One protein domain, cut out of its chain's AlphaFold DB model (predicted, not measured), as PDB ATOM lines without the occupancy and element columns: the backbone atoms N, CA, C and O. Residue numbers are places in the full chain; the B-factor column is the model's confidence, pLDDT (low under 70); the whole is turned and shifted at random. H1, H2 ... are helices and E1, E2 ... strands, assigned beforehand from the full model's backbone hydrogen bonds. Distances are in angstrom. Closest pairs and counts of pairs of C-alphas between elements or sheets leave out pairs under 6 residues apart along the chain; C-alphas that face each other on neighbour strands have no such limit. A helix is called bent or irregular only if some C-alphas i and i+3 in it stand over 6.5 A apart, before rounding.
ATOM      1  N   LEU A  29      41.849  14.596  29.376       52.56
ATOM      2  CA  LEU A  29      42.950  15.558  29.363       52.56
ATOM      3  C   LEU A  29      44.257  14.779  29.538       52.56
ATOM      4  O   LEU A  29      44.680  14.523  30.658       52.56
ATOM      5  N   TRP A  30      44.877  14.360  28.438       47.00
ATOM      6  CA  TRP A  30      46.152  13.644  28.486       47.00
ATOM      7  C   TRP A  30      47.313  14.639  28.597       47.00
ATOM      8  O   TRP A  30      47.441  15.526  27.754       47.00
ATOM      9  N   ARG A  31      48.139  14.512  29.645       48.12
ATOM     10  CA  ARG A  31      49.361  15.320  29.839       48.12
ATOM     11  C   ARG A  31      50.595  14.631  29.254       48.12
ATOM     12  O   ARG A  31      51.410  15.302  28.642       48.12
ATOM     13  N   ASP A  32      50.645  13.309  29.389       51.16
ATOM     14  CA  ASP A  32      51.575  12.382  28.750       51.16
ATOM     15  C   ASP A  32      50.804  11.090  28.456       51.16
ATOM     16  O   ASP A  32      49.941  10.690  29.238       51.16
ATOM     17  N   TYR A  33      51.096  10.423  27.339       51.84
ATOM     18  CA  TYR A  33      50.358   9.233  26.878       51.84
ATOM     19  C   TYR A  33      50.386   8.052  27.876       51.84
ATOM     20  O   TYR A  33      49.614   7.106  27.741       51.84
ATOM     21  N   HIS A  34      51.260   8.106  28.886       58.62
ATOM     22  CA  HIS A  34      51.514   7.008  29.819       58.62
ATOM     23  C   HIS A  34      50.967   7.202  31.235       58.62
ATOM     24  O   HIS A  34      50.817   6.199  31.932       58.62
ATOM     25  N   ASP A  35      50.639   8.424  31.665       69.75
ATOM     26  CA  ASP A  35      50.050   8.640  32.991       69.75
ATOM     27  C   ASP A  35      48.605   9.110  32.863       69.75
ATOM     28  O   ASP A  35      48.301  10.245  32.489       69.75
ATOM     29  N   THR A  36      47.699   8.181  33.154       80.12
ATOM     30  CA  THR A  36      46.262   8.418  33.117       80.12
ATOM     31  C   THR A  36      45.764   9.066  34.398       80.12
ATOM     32  O   THR A  36      44.609   9.478  34.427       80.12
ATOM     33  N   LYS A  37      46.571   9.142  35.466       85.75
ATOM     34  CA  LYS A  37      46.105   9.533  36.798       85.75
ATOM     35  C   LYS A  37      45.872  11.031  36.927       85.75
ATOM     36  O   LYS A  37      46.529  11.871  36.323       85.75
ATOM     37  N   CYS A  38      44.910  11.371  37.780       84.00
ATOM     38  CA  CYS A  38      44.581  12.743  38.120       84.00
ATOM     39  C   CYS A  38      45.786  13.478  38.703       84.00
ATOM     40  O   CYS A  38      46.305  13.099  39.752       84.00
ATOM     41  N   ARG A  39      46.134  14.614  38.099       82.88
ATOM     42  CA  ARG A  39      47.291  15.444  38.459       82.88
ATOM     43  C   ARG A  39      47.241  16.052  39.866       82.88
ATOM     44  O   ARG A  39      48.216  16.651  40.305       82.88
ATOM     45  N   LEU A  40      46.084  15.996  40.530       82.19
ATOM     46  CA  LEU A  40      45.838  16.649  41.821       82.19
ATOM     47  C   LEU A  40      45.748  15.665  42.987       82.19
ATOM     48  O   LEU A  40      46.119  16.018  44.102       82.19
ATOM     49  N   CYS A  41      45.213  14.465  42.760       85.75
ATOM     50  CA  CYS A  41      45.026  13.466  43.817       85.75
ATOM     51  C   CYS A  41      45.672  12.112  43.516       85.75
ATOM     52  O   CYS A  41      45.679  11.256  44.398       85.75
ATOM     53  N   PHE A  42      46.142  11.885  42.287       86.44
ATOM     54  CA  PHE A  42      46.795  10.654  41.828       86.44
ATOM     55  C   PHE A  42      45.985   9.357  42.047       86.44
ATOM     56  O   PHE A  42      46.523   8.261  41.951       86.44
ATOM     57  N   SER A  43      44.680   9.464  42.337       85.06
ATOM     58  CA  SER A  43      43.861   8.340  42.826       85.06
ATOM     59  C   SER A  43      43.012   7.668  41.741       85.06
ATOM     60  O   SER A  43      42.825   6.456  41.764       85.06
ATOM     61  N   ALA A  44      42.496   8.431  40.776       85.38
ATOM     62  CA  ALA A  44      41.696   7.916  39.664       85.38
ATOM     63  C   ALA A  44      42.191   8.493  38.342       85.38
ATOM     64  O   ALA A  44      42.997   9.426  38.343       85.38
ATOM     65  N   ASP A  45      41.704   7.943  37.234       85.19
ATOM     66  CA  ASP A  45      42.039   8.469  35.919       85.19
ATOM     67  C   ASP A  45      41.493   9.892  35.746       85.19
ATOM     68  O   ASP A  45      40.387  10.220  36.185       85.19
ATOM     69  N   GLU A  46      42.287  10.758  35.127       81.56
ATOM     70  CA  GLU A  46      41.916  12.140  34.917       81.56
ATOM     71  C   GLU A  46      40.876  12.266  33.806       81.56
ATOM     72  O   GLU A  46      41.112  11.981  32.631       81.56
ATOM     73  N   SER A  47      39.714  12.781  34.177       80.44
ATOM     74  CA  SER A  47      38.734  13.301  33.239       80.44
ATOM     75  C   SER A  47      38.190  14.624  33.758       80.44
ATOM     76  O   SER A  47      38.342  14.950  34.939       80.44
ATOM     77  N   ILE A  48      37.540  15.394  32.885       77.56
ATOM     78  CA  ILE A  48      36.842  16.615  33.301       77.56
ATOM     79  C   ILE A  48      35.785  16.268  34.357       77.56
ATOM     80  O   ILE A  48      35.715  16.936  35.390       77.56
ATOM     81  N   GLU A  49      35.025  15.186  34.156       76.56
ATOM     82  CA  GLU A  49      34.012  14.756  35.124       76.56
ATOM     83  C   GLU A  49      34.650  14.402  36.475       76.56
ATOM     84  O   GLU A  49      34.184  14.856  37.522       76.56
ATOM     85  N   TYR A  50      35.763  13.659  36.473       80.75
ATOM     86  CA  TYR A  50      36.465  13.319  37.706       80.75
ATOM     87  C   TYR A  50      37.045  14.556  38.403       80.75
ATOM     88  O   TYR A  50      36.865  14.713  39.608       80.75
ATOM     89  N   LEU A  51      37.686  15.476  37.678       77.88
ATOM     90  CA  LEU A  51      38.232  16.710  38.254       77.88
ATOM     91  C   LEU A  51      37.143  17.558  38.924       77.88
ATOM     92  O   LEU A  51      37.349  18.086  40.016       77.88
ATOM     93  N   VAL A  52      35.968  17.666  38.303       73.94
ATOM     94  CA  VAL A  52      34.878  18.499  38.820       73.94
ATOM     95  C   VAL A  52      34.119  17.806  39.963       73.94
ATOM     96  O   VAL A  52      33.770  18.466  40.950       73.94
ATOM     97  N   VAL A  53      33.894  16.488  39.876       72.75
ATOM     98  CA  VAL A  53      32.958  15.748  40.750       72.75
ATOM     99  C   VAL A  53      33.622  14.768  41.725       72.75
ATOM    100  O   VAL A  53      33.098  14.555  42.821       72.75
ATOM    101  N   GLY A  54      34.778  14.201  41.395       74.38
ATOM    102  CA  GLY A  54      35.384  13.106  42.164       74.38
ATOM    103  C   GLY A  54      36.740  13.415  42.798       74.38
ATOM    104  O   GLY A  54      37.143  12.740  43.743       74.38
ATOM    105  N   CYS A  55      37.457  14.424  42.308       82.00
ATOM    106  CA  CYS A  55      38.829  14.674  42.719       82.00
ATOM    107  C   CYS A  55      38.904  15.277  44.130       82.00
ATOM    108  O   CYS A  55      38.533  16.425  44.377       82.00
ATOM    109  N   THR A  56      39.488  14.520  45.056       79.19
ATOM    110  CA  THR A  56      39.736  14.956  46.439       79.19
ATOM    111  C   THR A  56      40.715  16.132  46.524       79.19
ATOM    112  O   THR A  56      40.581  16.978  47.408       79.19
ATOM    113  N   GLY A  57      41.651  16.244  45.577       76.19
ATOM    114  CA  GLY A  57      42.556  17.392  45.454       76.19
ATOM    115  C   GLY A  57      41.830  18.686  45.062       76.19
ATOM    116  O   GLY A  57      42.134  19.754  45.600       76.19
ATOM    117  N   MET A  58      40.807  18.586  44.200       73.75
ATOM    118  CA  MET A  58      39.936  19.711  43.828       73.75
ATOM    119  C   MET A  58      38.965  20.107  44.934       73.75
ATOM    120  O   MET A  58      38.619  21.286  45.039       73.75
ATOM    121  N   ASN A  59      38.538  19.164  45.779       66.38
ATOM    122  CA  ASN A  59      37.649  19.475  46.901       66.38
ATOM    123  C   ASN A  59      38.268  20.512  47.846       66.38
ATOM    124  O   ASN A  59      37.565  21.422  48.277       66.38
ATOM    125  N   LYS A  60      39.585  20.433  48.081       62.84
ATOM    126  CA  LYS A  60      40.317  21.356  48.963       62.84
ATOM    127  C   LYS A  60      40.448  22.783  48.411       62.84
ATOM    128  O   LYS A  60      40.568  23.710  49.199       62.84
ATOM    129  N   HIS A  61      40.415  22.976  47.087       59.91
ATOM    130  CA  HIS A  61      40.778  24.264  46.466       59.91
ATOM    131  C   HIS A  61      39.697  24.891  45.574       59.91
ATOM    132  O   HIS A  61      39.667  26.111  45.428       59.91
ATOM    133  N   GLY A  62      38.821  24.097  44.953       61.75
ATOM    134  CA  GLY A  62      37.928  24.573  43.888       61.75
ATOM    135  C   GLY A  62      36.446  24.272  44.087       61.75
ATOM    136  O   GLY A  62      35.612  24.989  43.539       61.75
ATOM    137  N   ARG A  63      36.074  23.230  44.841       65.50
ATOM    138  CA  ARG A  63      34.652  22.934  45.094       65.50
ATOM    139  C   ARG A  63      34.046  23.874  46.133       65.50
ATOM    140  O   ARG A  63      33.051  24.514  45.824       65.50
ATOM    141  N   ILE A  64      34.676  23.985  47.302       71.62
ATOM    142  CA  ILE A  64      34.193  24.819  48.417       71.62
ATOM    143  C   ILE A  64      34.059  26.279  47.969       71.62
ATOM    144  O   ILE A  64      32.995  26.866  48.079       71.62
ATOM    145  N   ARG A  65      35.073  26.823  47.285       75.31
ATOM    146  CA  ARG A  65      35.022  28.204  46.770       75.31
ATOM    147  C   ARG A  65      33.851  28.467  45.818       75.31
ATOM    148  O   ARG A  65      33.269  29.544  45.859       75.31
ATOM    149  N   ARG A  66      33.526  27.513  44.937       75.56
ATOM    150  CA  ARG A  66      32.387  27.643  44.010       75.56
ATOM    151  C   ARG A  66      31.062  27.566  44.756       75.56
ATOM    152  O   ARG A  66      30.166  28.345  44.459       75.56
ATOM    153  N   HIS A  67      30.969  26.655  45.718       80.69
ATOM    154  CA  HIS A  67      29.814  26.532  46.595       80.69
ATOM    155  C   HIS A  67      29.552  27.844  47.350       80.69
ATOM    156  O   HIS A  67      28.488  28.436  47.198       80.69
ATOM    157  N   ASP A  68      30.559  28.368  48.047       79.06
ATOM    158  CA  ASP A  68      30.424  29.569  48.876       79.06
ATOM    159  C   ASP A  68      30.097  30.819  48.051       79.06
ATOM    160  O   ASP A  68      29.356  31.696  48.508       79.06
ATOM    161  N   ALA A  69      30.614  30.897  46.820       82.88
ATOM    162  CA  ALA A  69      30.272  31.958  45.880       82.88
ATOM    163  C   ALA A  69      28.787  31.903  45.489       82.88
ATOM    164  O   ALA A  69      28.110  32.927  45.541       82.88
ATOM    165  N   VAL A  70      28.260  30.716  45.161       84.31
ATOM    166  CA  VAL A  70      26.838  30.539  44.821       84.31
ATOM    167  C   VAL A  70      25.944  30.854  46.019       84.31
ATOM    168  O   VAL A  70      24.985  31.607  45.866       84.31
ATOM    169  N   VAL A  71      26.280  30.352  47.212       84.00
ATOM    170  CA  VAL A  71      25.549  30.671  48.452       84.00
ATOM    171  C   VAL A  71      25.494  32.187  48.664       84.00
ATOM    172  O   VAL A  71      24.425  32.738  48.904       84.00
ATOM    173  N   THR A  72      26.619  32.884  48.487       82.56
ATOM    174  CA  THR A  72      26.695  34.344  48.653       82.56
ATOM    175  C   THR A  72      25.823  35.102  47.649       82.56
ATOM    176  O   THR A  72      25.140  36.053  48.028       82.56
ATOM    177  N   GLU A  73      25.803  34.696  46.378       85.94
ATOM    178  CA  GLU A  73      24.952  35.338  45.366       85.94
ATOM    179  C   GLU A  73      23.457  35.059  45.588       85.94
ATOM    180  O   GLU A  73      22.621  35.942  45.366       85.94
ATOM    181  N   ILE A  74      23.105  33.872  46.095       85.31
ATOM    182  CA  ILE A  74      21.735  33.570  46.525       85.31
ATOM    183  C   ILE A  74      21.344  34.475  47.699       85.31
ATOM    184  O   ILE A  74      20.290  35.106  47.635       85.31
ATOM    185  N   SER A  75      22.195  34.619  48.722       83.12
ATOM    186  CA  SER A  75      21.939  35.521  49.854       83.12
ATOM    187  C   SER A  75      21.713  36.966  49.396       83.12
ATOM    188  O   SER A  75      20.713  37.570  49.773       83.12
ATOM    189  N   LYS A  76      22.565  37.501  48.509       82.06
ATOM    190  CA  LYS A  76      22.377  38.842  47.917       82.06
ATOM    191  C   LYS A  76      21.047  38.972  47.177       82.06
ATOM    192  O   LYS A  76      20.371  39.994  47.280       82.06
ATOM    193  N   SER A  77      20.672  37.941  46.422       85.44
ATOM    194  CA  SER A  77      19.416  37.923  45.671       85.44
ATOM    195  C   SER A  77      18.199  37.910  46.598       85.44
ATOM    196  O   SER A  77      17.225  38.600  46.312       85.44
ATOM    197  N   LEU A  78      18.264  37.181  47.717       83.38
ATOM    198  CA  LEU A  78      17.223  37.163  48.750       83.38
ATOM    199  C   LEU A  78      17.091  38.526  49.437       83.38
ATOM    200  O   LEU A  78      15.995  39.071  49.472       83.38
ATOM    201  N   ILE A  79      18.207  39.120  49.870       81.12
ATOM    202  CA  ILE A  79      18.253  40.466  50.475       81.12
ATOM    203  C   ILE A  79      17.598  41.497  49.554       81.12
ATOM    204  O   ILE A  79      16.766  42.288  49.991       81.12
ATOM    205  N   LYS A  80      17.936  41.459  48.260       83.75
ATOM    206  CA  LYS A  80      17.357  42.359  47.260       83.75
ATOM    207  C   LYS A  80      15.869  42.092  47.022       83.75
ATOM    208  O   LYS A  80      15.109  43.044  46.890       83.75
ATOM    209  N   ARG A  81      15.460  40.822  46.915       83.19
ATOM    210  CA  ARG A  81      14.062  40.424  46.665       83.19
ATOM    211  C   ARG A  81      13.149  40.815  47.822       83.19
ATOM    212  O   ARG A  81      12.035  41.260  47.580       83.19
ATOM    213  N   ASP A  82      13.629  40.627  49.044       77.94
ATOM    214  CA  ASP A  82      12.868  40.860  50.268       77.94
ATOM    215  C   ASP A  82      13.069  42.301  50.797       77.94
ATOM    216  O   ASP A  82      12.655  42.617  51.908       77.94
ATOM    217  N   GLU A  83      13.680  43.172  49.977       78.38
ATOM    218  CA  GLU A  83      13.897  44.607  50.211       78.38
ATOM    219  C   GLU A  83      14.559  44.929  51.559       78.38
ATOM    220  O   GLU A  83      14.271  45.960  52.163       78.38
ATOM    221  N   ILE A  84      15.473  44.070  52.023       76.38
ATOM    222  CA  ILE A  84      16.165  44.252  53.300       76.38
ATOM    223  C   ILE A  84      17.166  45.425  53.172       76.38
ATOM    224  O   ILE A  84      18.173  45.299  52.467       76.38
ATOM    225  N   PRO A  85      16.928  46.575  53.830       71.44
ATOM    226  CA  PRO A  85      17.796  47.739  53.767       71.44
ATOM    227  C   PRO A  85      19.052  47.558  54.632       71.44
ATOM    228  O   PRO A  85      19.038  46.862  55.644       71.44
ATOM    229  N   ASN A  86      20.117  48.276  54.266       67.38
ATOM    230  CA  ASN A  86      21.330  48.473  55.072       67.38
ATOM    231  C   ASN A  86      22.101  47.197  55.467       67.38
ATOM    232  O   ASN A  86      22.745  47.168  56.512       67.38
ATOM    233  N   VAL A  87      22.100  46.156  54.628       73.88
ATOM    234  CA  VAL A  87      23.051  45.048  54.808       73.88
ATOM    235  C   VAL A  87      24.445  45.511  54.380       73.88
ATOM    236  O   VAL A  87      24.764  45.545  53.192       73.88
ATOM    237  N   GLU A  88      25.284  45.868  55.351       69.69
ATOM    238  CA  GLU A  88      26.676  46.268  55.102       69.69
ATOM    239  C   GLU A  88      27.556  45.073  54.708       69.69
ATOM    240  O   GLU A  88      28.478  45.207  53.901       69.69
ATOM    241  N   ASN A  89      27.246  43.882  55.234       74.75
ATOM    242  CA  ASN A  89      28.027  42.672  55.017       74.75
ATOM    243  C   ASN A  89      27.160  41.482  54.575       74.75
ATOM    244  O   ASN A  89      26.565  40.782  55.385       74.75
ATOM    245  N   ASN A  90      27.169  41.184  53.274       69.00
ATOM    246  CA  ASN A  90      26.479  40.013  52.705       69.00
ATOM    247  C   ASN A  90      27.142  38.663  53.057       69.00
ATOM    248  O   ASN A  90      26.632  37.605  52.680       69.00
ATOM    249  N   LEU A  91      28.311  38.693  53.703       67.75
ATOM    250  CA  LEU A  91      28.996  37.512  54.231       67.75
ATOM    251  C   LEU A  91      28.666  37.270  55.706       67.75
ATOM    252  O   LEU A  91      29.161  36.290  56.259       67.75
ATOM    253  N   ASP A  92      27.875  38.141  56.341       68.94
ATOM    254  CA  ASP A  92      27.442  37.924  57.716       68.94
ATOM    255  C   ASP A  92      26.673  36.593  57.804       68.94
ATOM    256  O   ASP A  92      25.741  36.367  57.017       68.94
ATOM    257  N   PRO A  93      27.070  35.674  58.705       68.19
ATOM    258  CA  PRO A  93      26.335  34.440  58.912       68.19
ATOM    259  C   PRO A  93      24.920  34.661  59.454       68.19
ATOM    260  O   PRO A  93      24.109  33.743  59.372       68.19
ATOM    261  N   HIS A  94      24.590  35.837  59.987       73.25
ATOM    262  CA  HIS A  94      23.260  36.125  60.499       73.25
ATOM    263  C   HIS A  94      22.820  37.547  60.143       73.25
ATOM    264  O   HIS A  94      23.289  38.526  60.710       73.25
ATOM    265  N   ILE A  95      21.874  37.653  59.212       73.50
ATOM    266  CA  ILE A  95      21.290  38.927  58.799       73.50
ATOM    267  C   ILE A  95      19.850  38.960  59.288       73.50
ATOM    268  O   ILE A  95      19.025  38.172  58.828       73.50
ATOM    269  N   THR A  96      19.551  39.901  60.178       71.44
ATOM    270  CA  THR A  96      18.204  40.105  60.716       71.44
ATOM    271  C   THR A  96      17.697  41.475  60.322       71.44
ATOM    272  O   THR A  96      18.363  42.489  60.532       71.44
ATOM    273  N   TYR A  97      16.494  41.503  59.763       73.56
ATOM    274  CA  TYR A  97      15.806  42.725  59.398       73.56
ATOM    275  C   TYR A  97      14.482  42.830  60.125       73.56
ATOM    276  O   TYR A  97      13.681  41.904  60.059       73.56
ATOM    277  N   SER A  98      14.265  43.983  60.755       68.62
ATOM    278  CA  SER A  98      13.042  44.333  61.466       68.62
ATOM    279  C   SER A  98      12.563  45.711  61.018       68.62
ATOM    280  O   SER A  98      13.260  46.704  61.226       68.62
ATOM    281  N   GLN A  99      11.362  45.806  60.447       65.25
ATOM    282  CA  GLN A  99      10.705  47.096  60.198       65.25
ATOM    283  C   GLN A  99       9.283  47.091  60.746       65.25
ATOM    284  O   GLN A  99       8.476  46.255  60.349       65.25
ATOM    285  N   SER A 100       8.956  48.057  61.609       61.19
ATOM    286  CA  SER A 100       7.568  48.341  61.981       61.19
ATOM    287  C   SER A 100       7.006  49.404  61.041       61.19
ATOM    288  O   SER A 100       7.427  50.561  61.111       61.19
ATOM    289  N   LYS A 101       6.079  49.033  60.154       56.09
ATOM    290  CA  LYS A 101       5.358  50.031  59.341       56.09
ATOM    291  C   LYS A 101       4.191  50.668  60.098       56.09
ATOM    292  O   LYS A 101       3.901  51.824  59.839       56.09
ATOM    293  N   ASP A 102       3.648  49.975  61.099       55.91
ATOM    294  CA  ASP A 102       2.650  50.462  62.057       55.91
ATOM    295  C   ASP A 102       2.820  49.709  63.389       55.91
ATOM    296  O   ASP A 102       3.472  48.662  63.422       55.91
ATOM    297  N   LYS A 103       2.235  50.210  64.491       50.97
ATOM    298  CA  LYS A 103       2.362  49.644  65.858       50.97
ATOM    299  C   LYS A 103       1.971  48.157  65.998       50.97
ATOM    300  O   LYS A 103       2.207  47.590  67.060       50.97
ATOM    301  N   GLU A 104       1.406  47.532  64.965       49.69
ATOM    302  CA  GLU A 104       0.940  46.140  64.985       49.69
ATOM    303  C   GLU A 104       1.730  45.167  64.094       49.69
ATOM    304  O   GLU A 104       1.568  43.961  64.265       49.69
ATOM    305  N   MET A 105       2.604  45.617  63.181       43.44
ATOM    306  CA  MET A 105       3.299  44.678  62.286       43.44
ATOM    307  C   MET A 105       4.782  45.000  62.119       43.44
ATOM    308  O   MET A 105       5.166  45.916  61.389       43.44
ATOM    309  N   THR A 106       5.609  44.183  62.772       51.97
ATOM    310  CA  THR A 106       7.057  44.126  62.558       51.97
ATOM    311  C   THR A 106       7.364  43.047  61.520       51.97
ATOM    312  O   THR A 106       7.107  41.866  61.755       51.97
ATOM    313  N   ILE A 107       7.919  43.436  60.371       58.16
ATOM    314  CA  ILE A 107       8.476  42.496  59.391       58.16
ATOM    315  C   ILE A 107       9.821  42.024  59.922       58.16
ATOM    316  O   ILE A 107      10.778  42.779  59.826       58.16
ATOM    317  N   ASN A 108       9.868  40.813  60.487       59.97
ATOM    318  CA  ASN A 108      11.110  40.155  60.887       59.97
ATOM    319  C   ASN A 108      11.487  39.098  59.845       59.97
ATOM    320  O   ASN A 108      10.752  38.122  59.667       59.97
ATOM    321  N   ILE A 109      12.611  39.308  59.161       63.88
ATOM    322  CA  ILE A 109      13.224  38.326  58.262       63.88
ATOM    323  C   ILE A 109      14.632  38.041  58.759       63.88
ATOM    324  O   ILE A 109      15.432  38.963  58.917       63.88
ATOM    325  N   GLU A 110      14.929  36.763  58.972       72.06
ATOM    326  CA  GLU A 110      16.264  36.299  59.341       72.06
ATOM    327  C   GLU A 110      16.825  35.436  58.214       72.06
ATOM    328  O   GLU A 110      16.209  34.444  57.819       72.06
ATOM    329  N   ILE A 111      17.992  35.808  57.694       71.69
ATOM    330  CA  ILE A 111      18.789  34.986  56.787       71.69
ATOM    331  C   ILE A 111      19.971  34.480  57.590       71.69
ATOM    332  O   ILE A 111      20.811  35.257  58.039       71.69
ATOM    333  N   ILE A 112      20.034  33.168  57.764       69.88
ATOM    334  CA  ILE A 112      21.050  32.546  58.591       69.88
ATOM    335  C   ILE A 112      21.830  31.570  57.737       69.88
ATOM    336  O   ILE A 112      21.294  30.593  57.210       69.88
ATOM    337  N   ARG A 113      23.111  31.866  57.591       65.31
ATOM    338  CA  ARG A 113      24.087  30.942  57.054       65.31
ATOM    339  C   ARG A 113      24.659  30.178  58.222       65.31
ATOM    340  O   ARG A 113      24.763  30.653  59.350       65.31
ATOM    341  N   ASP A 114      25.097  28.984  57.917       60.69
ATOM    342  CA  ASP A 114      25.971  28.275  58.808       60.69
ATOM    343  C   ASP A 114      25.363  27.814  60.173       60.69
ATOM    344  O   ASP A 114      26.108  27.577  61.131       60.69
ATOM    345  N   ILE A 115      24.047  27.564  60.256       57.44
ATOM    346  CA  ILE A 115      23.374  27.090  61.487       57.44
ATOM    347  C   ILE A 115      23.742  25.652  61.862       57.44
ATOM    348  O   ILE A 115      23.567  24.718  61.085       57.44
ATOM    349  N   PHE A 116      24.078  25.444  63.135       49.94
ATOM    350  CA  PHE A 116      23.947  24.136  63.774       49.94
ATOM    351  C   PHE A 116      22.511  23.953  64.265       49.94
ATOM    352  O   PHE A 116      22.024  24.731  65.090       49.94
ATOM    353  N   SER A 117      21.823  22.919  63.783       48.12
ATOM    354  CA  SER A 117      20.551  22.525  64.382       48.12
ATOM    355  C   SER A 117      20.816  22.177  65.849       48.12
ATOM    356  O   SER A 117      21.535  21.225  66.130       48.12
ATOM    357  N   LYS A 118      20.251  22.933  66.804       48.22
ATOM    358  CA  LYS A 118      20.484  22.736  68.256       48.22
ATOM    359  C   LYS A 118      20.197  21.304  68.745       48.22
ATOM    360  O   LYS A 118      20.681  20.923  69.804       48.22
ATOM    361  N   ASN A 119      19.449  20.519  67.963       49.09
ATOM    362  CA  ASN A 119      19.070  19.136  68.254       49.09
ATOM    363  C   ASN A 119      19.825  18.077  67.426       49.09
ATOM    364  O   ASN A 119      19.524  16.892  67.564       49.09
ATOM    365  N   SER A 120      20.778  18.443  66.559       46.88
ATOM    366  CA  SER A 120      21.566  17.444  65.834       46.88
ATOM    367  C   SER A 120      22.802  17.058  66.645       46.88
ATOM    368  O   SER A 120      23.727  17.843  66.815       46.88
ATOM    369  N   GLN A 121      22.868  15.800  67.091       49.72
ATOM    370  CA  GLN A 121      24.128  15.202  67.569       49.72
ATOM    371  C   GLN A 121      25.178  15.075  66.445       49.72
ATOM    372  O   GLN A 121      26.341  14.783  66.704       49.72
ATOM    373  N   SER A 122      24.769  15.298  65.193       48.38
ATOM    374  CA  SER A 122      25.632  15.326  64.020       48.38
ATOM    375  C   SER A 122      26.041  16.758  63.684       48.38
ATOM    376  O   SER A 122      25.190  17.630  63.504       48.38
ATOM    377  N   THR A 123      27.345  16.985  63.535       53.62
ATOM    378  CA  THR A 123      27.929  18.223  62.996       53.62
ATOM    379  C   THR A 123      27.770  18.346  61.476       53.62
ATOM    380  O   THR A 123      28.151  19.372  60.917       53.62
ATOM    381  N   ALA A 124      27.222  17.324  60.804       55.00
ATOM    382  CA  ALA A 124      27.142  17.250  59.345       55.00
ATOM    383  C   ALA A 124      25.799  17.720  58.749       55.00
ATOM    384  O   ALA A 124      25.757  18.038  57.566       55.00
ATOM    385  N   ASN A 125      24.718  17.798  59.536       59.06
ATOM    386  CA  ASN A 125      23.378  18.149  59.032       59.06
ATOM    387  C   ASN A 125      23.099  19.644  59.176       59.06
ATOM    388  O   ASN A 125      22.271  20.078  59.985       59.06
ATOM    389  N   LYS A 126      23.856  20.426  58.421       69.38
ATOM    390  CA  LYS A 126      23.875  21.874  58.503       69.38
ATOM    391  C   LYS A 126      23.380  22.469  57.182       69.38
ATOM    392  O   LYS A 126      24.059  22.266  56.180       69.38
ATOM    393  N   PRO A 127      22.239  23.182  57.180       77.50
ATOM    394  CA  PRO A 127      21.725  23.792  55.966       77.50
ATOM    395  C   PRO A 127      22.590  24.963  55.505       77.50
ATOM    396  O   PRO A 127      23.118  25.715  56.332       77.50
ATOM    397  N   ASP A 128      22.692  25.142  54.188       80.56
ATOM    398  CA  ASP A 128      23.512  26.206  53.599       80.56
ATOM    399  C   ASP A 128      22.933  27.600  53.883       80.56
ATOM    400  O   ASP A 128      23.664  28.519  54.268       80.56
ATOM    401  N   ILE A 129      21.614  27.765  53.714       83.44
ATOM    402  CA  ILE A 129      20.888  29.001  54.039       83.44
ATOM    403  C   ILE A 129      19.530  28.651  54.653       83.44
ATOM    404  O   ILE A 129      18.771  27.845  54.112       83.44
ATOM    405  N   VAL A 130      19.189  29.320  55.749       83.81
ATOM    406  CA  VAL A 130      17.851  29.311  56.345       83.81
ATOM    407  C   VAL A 130      17.258  30.707  56.236       83.81
ATOM    408  O   VAL A 130      17.919  31.681  56.590       83.81
ATOM    409  N   VAL A 131      16.020  30.811  55.755       83.25
ATOM    410  CA  VAL A 131      15.255  32.064  55.743       83.25
ATOM    411  C   VAL A 131      14.026  31.898  56.619       83.25
ATOM    412  O   VAL A 131      13.204  31.016  56.365       83.25
ATOM    413  N   ILE A 132      13.884  32.745  57.631       82.25
ATOM    414  CA  ILE A 132      12.736  32.743  58.540       82.25
ATOM    415  C   ILE A 132      11.897  33.983  58.252       82.25
ATOM    416  O   ILE A 132      12.359  35.104  58.434       82.25
ATOM    417  N   ASP A 133      10.662  33.774  57.799       81.56
ATOM    418  CA  ASP A 133       9.653  34.819  57.626       81.56
ATOM    419  C   ASP A 133       8.676  34.735  58.803       81.56
ATOM    420  O   ASP A 133       7.783  33.878  58.847       81.56
ATOM    421  N   HIS A 134       8.862  35.620  59.782       78.44
ATOM    422  CA  HIS A 134       8.055  35.628  60.999       78.44
ATOM    423  C   HIS A 134       6.623  36.131  60.775       78.44
ATOM    424  O   HIS A 134       5.758  35.818  61.587       78.44
ATOM    425  N   ILE A 135       6.357  36.865  59.688       77.12
ATOM    426  CA  ILE A 135       5.005  37.332  59.349       77.12
ATOM    427  C   ILE A 135       4.188  36.194  58.764       77.12
ATOM    428  O   ILE A 135       3.044  35.972  59.148       77.12
ATOM    429  N   LYS A 136       4.770  35.471  57.805       79.88
ATOM    430  CA  LYS A 136       4.080  34.354  57.154       79.88
ATOM    431  C   LYS A 136       4.131  33.073  57.984       79.88
ATOM    432  O   LYS A 136       3.481  32.101  57.610       79.88
ATOM    433  N   HIS A 137       4.900  33.064  59.075       81.06
ATOM    434  CA  HIS A 137       5.231  31.876  59.860       81.06
ATOM    435  C   HIS A 137       5.806  30.752  58.982       81.06
ATOM    436  O   HIS A 137       5.421  29.589  59.097       81.06
ATOM    437  N   LEU A 138       6.717  31.116  58.074       83.81
ATOM    438  CA  LEU A 138       7.353  30.188  57.142       83.81
ATOM    439  C   LEU A 138       8.856  30.132  57.380       83.81
ATOM    440  O   LEU A 138       9.508  31.151  57.593       83.81
ATOM    441  N   VAL A 139       9.399  28.922  57.286       82.31
ATOM    442  CA  VAL A 139      10.838  28.668  57.290       82.31
ATOM    443  C   VAL A 139      11.199  28.042  55.954       82.31
ATOM    444  O   VAL A 139      10.625  27.023  55.565       82.31
ATOM    445  N   TYR A 140      12.149  28.650  55.256       84.19
ATOM    446  CA  TYR A 140      12.716  28.124  54.025       84.19
ATOM    447  C   TYR A 140      14.110  27.587  54.320       84.19
ATOM    448  O   TYR A 140      14.966  28.309  54.827       84.19
ATOM    449  N   ILE A 141      14.330  26.320  53.983       84.50
ATOM    450  CA  ILE A 141      15.642  25.680  54.028       84.50
ATOM    451  C   ILE A 141      16.138  25.601  52.590       84.50
ATOM    452  O   ILE A 141      15.443  25.065  51.724       84.50
ATOM    453  N   ILE A 142      17.310  26.172  52.325       84.62
ATOM    454  CA  ILE A 142      17.907  26.214  50.995       84.62
ATOM    455  C   ILE A 142      19.230  25.464  51.052       84.62
ATOM    456  O   ILE A 142      20.160  25.857  51.751       84.62
ATOM    457  N   GLU A 143      19.285  24.394  50.270       83.31
ATOM    458  CA  GLU A 143      20.429  23.507  50.106       83.31
ATOM    459  C   GLU A 143      21.045  23.733  48.722       83.31
ATOM    460  O   GLU A 143      20.404  23.518  47.692       83.31
ATOM    461  N   VAL A 144      22.309  24.135  48.675       81.56
ATOM    462  CA  VAL A 144      23.031  24.503  47.458       81.56
ATOM    463  C   VAL A 144      23.933  23.356  47.018       81.56
ATOM    464  O   VAL A 144      24.721  22.794  47.771       81.56
ATOM    465  N   CYS A 145      23.822  22.966  45.753       80.44
ATOM    466  CA  CYS A 145      24.751  22.032  45.132       80.44
ATOM    467  C   CYS A 145      25.291  22.650  43.849       80.44
ATOM    468  O   CYS A 145      24.537  23.245  43.083       80.44
ATOM    469  N   VAL A 146      26.583  22.455  43.585       79.44
ATOM    470  CA  VAL A 146      27.209  22.814  42.306       79.44
ATOM    471  C   VAL A 146      27.666  21.519  41.619       79.44
ATOM    472  O   VAL A 146      28.850  21.168  41.698       79.44
ATOM    473  N   PRO A 147      26.731  20.739  41.037       75.69
ATOM    474  CA  PRO A 147      27.047  19.480  40.376       75.69
ATOM    475  C   PRO A 147      27.698  19.708  39.004       75.69
ATOM    476  O   PRO A 147      27.680  20.803  38.450       75.69
ATOM    477  N   PHE A 148      28.267  18.641  38.451       76.19
ATOM    478  CA  PHE A 148      28.506  18.535  37.012       76.19
ATOM    479  C   PHE A 148      27.243  17.993  36.344       76.19
ATOM    480  O   PHE A 148      26.532  17.206  36.972       76.19
ATOM    481  N   ASP A 149      27.006  18.353  35.084       74.88
ATOM    482  CA  ASP A 149      25.767  18.046  34.360       74.88
ATOM    483  C   ASP A 149      25.362  16.570  34.450       74.88
ATOM    484  O   ASP A 149      24.229  16.253  34.802       74.88
ATOM    485  N   GLY A 150      26.321  15.657  34.256       74.56
ATOM    486  CA  GLY A 150      26.088  14.209  34.329       74.56
ATOM    487  C   GLY A 150      25.677  13.669  35.708       74.56
ATOM    488  O   GLY A 150      25.340  12.496  35.823       74.56
ATOM    489  N   ASN A 151      25.706  14.499  36.754       75.31
ATOM    490  CA  ASN A 151      25.430  14.111  38.136       75.31
ATOM    491  C   ASN A 151      24.321  14.954  38.790       75.31
ATOM    492  O   ASN A 151      24.114  14.816  39.996       75.31
ATOM    493  N   ILE A 152      23.626  15.818  38.039       80.56
ATOM    494  CA  ILE A 152      22.554  16.671  38.582       80.56
ATOM    495  C   ILE A 152      21.476  15.817  39.257       80.56
ATOM    496  O   ILE A 152      21.193  16.030  40.433       80.56
ATOM    497  N   GLU A 153      20.935  14.816  38.556       83.12
ATOM    498  CA  GLU A 153      19.849  13.968  39.074       83.12
ATOM    499  C   GLU A 153      20.262  13.209  40.338       83.12
ATOM    500  O   GLU A 153      19.538  13.202  41.331       83.12
ATOM    501  N   PHE A 154      21.467  12.631  40.332       80.38
ATOM    502  CA  PHE A 154      22.014  11.920  41.487       80.38
ATOM    503  C   PHE A 154      22.145  12.839  42.710       80.38
ATOM    504  O   PHE A 154      21.721  12.479  43.806       80.38
ATOM    505  N   ARG A 155      22.700  14.046  42.527       79.56
ATOM    506  CA  ARG A 155      22.879  15.018  43.619       79.56
ATOM    507  C   ARG A 155      21.563  15.594  44.114       79.56
ATOM    508  O   ARG A 155      21.432  15.885  45.298       79.56
ATOM    509  N   GLN A 156      20.595  15.755  43.221       79.94
ATOM    510  CA  GLN A 156      19.260  16.189  43.589       79.94
ATOM    511  C   GLN A 156      18.554  15.124  44.435       79.94
ATOM    512  O   GLN A 156      17.991  15.464  45.470       79.94
ATOM    513  N   ALA A 157      18.628  13.848  44.045       81.44
ATOM    514  CA  ALA A 157      18.075  12.750  44.836       81.44
ATOM    515  C   ALA A 157      18.753  12.630  46.212       81.44
ATOM    516  O   ALA A 157      18.069  12.445  47.211       81.44
ATOM    517  N   GLU A 158      20.079  12.792  46.283       76.81
ATOM    518  CA  GLU A 158      20.839  12.790  47.544       76.81
ATOM    519  C   GLU A 158      20.373  13.882  48.521       76.81
ATOM    520  O   GLU A 158      20.334  13.634  49.718       76.81
ATOM    521  N   LYS A 159      20.001  15.070  48.024       72.62
ATOM    522  CA  LYS A 159      19.573  16.212  48.854       72.62
ATOM    523  C   LYS A 159      18.088  16.218  49.225       72.62
ATOM    524  O   LYS A 159      17.691  16.986  50.097       72.62
ATOM    525  N   LEU A 160      17.261  15.443  48.524       73.88
ATOM    526  CA  LEU A 160      15.820  15.350  48.780       73.88
ATOM    527  C   LEU A 160      15.439  14.174  49.693       73.88
ATOM    528  O   LEU A 160      14.288  14.118  50.127       73.88
ATOM    529  N   ASN A 161      16.373  13.254  49.946       58.84
ATOM    530  CA  ASN A 161      16.221  12.133  50.877       58.84
ATOM    531  C   ASN A 161      16.629  12.527  52.297       58.84
ATOM    532  O   ASN A 161      15.991  12.005  53.237       58.84
TER     533      ASN A 161
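What this domain is: This is residues 29 to 161 of the 161 residues of an uncharacterized protein of Dictyostelium purpureum (UniProt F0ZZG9). What does the model look like? It is a loose rod: the long helix H2 runs along one face of a four-stranded sheet, the hairpin of E1 and E2 reaches out to one end, and residues 29 to 47 make the other end. H3 lies near H1, off the sheet, and residues 118 to 123 stick out. What is it made of? The printed part has 133 residues, with three named helices and four named strands in the order H1 H2 E1 E2 E3 E4 H3, class mixed. The antiparallel sheet runs E1 E2 E3 E4; the radius of gyration of the C-alphas is 19.9 A and the spans are 74 by 31 by 24 A.

How they stand to each other: How does the first helix stand? H1, residues 48 to 54, only just touches residues 58 to 63 of H2, residues 56 to 81, with 3 pairs of C-alphas within 8 A, about perpendicular at 86 degrees; the closest C-alphas are those of Leu 51 and Met 58, 6.6 A apart. What is H2 on? Two layers, a helix on one face of a sheet, are made by H2 and E1, residues 94 to 102, E2, 105 to 113, E3, 129 to 133, and E4, 138 to 142. H2 runs along the strands at a height of 9.1 A over the sheet, over E2 and, with 3 C-alphas, only just over E3; the C-alphas of Val 71 and Ile 129 are 7.5 A apart. How are the strands joined? They form a meander, each the antiparallel neighbour of the one before, with N 97 and O 109 at 2.9 A, N 112 and O 130 at 2.8 A, and N 140 and O 131 at 2.8 A within hydrogen-bond range. Where is H3? H3, residues 149 to 160, is close to but not clearly touching H1, with the C-alphas of Glu 49 and Gly 150 8.0 A apart.

Where its parts are: Where are the anchors? C-alpha 48 begins H1 at (36.842, 16.615, 33.301), and C-alpha 160 ends H3 at (15.820, 15.350, 48.780). How long and even are they? H2 is 36.2 A long with a kink of 39 degrees near residue 63, E1 25.2 A and E2 25.5 A. H2 and H3 are irregular: C-alphas 60 and 63 are 7.0 A apart, and 150 and 153 are 7.8 A apart. Every O i to N i+4 pair is within hydrogen-bond range in H1, 16 of 22 in H2 and 6 of 8 in H3.

The domain as a whole: How far does it reach? The two C-alphas farthest apart, those of His 34 and Lys 103, are 74.4 A apart; the printed part has no cut. Which links are long? Those from H2 to E1 and from E2 to E3. Where is confidence low? Mean pLDDT of the printed part is 72.2, and 46 residues are under 70, among them 98 to 109 and 112 to 126.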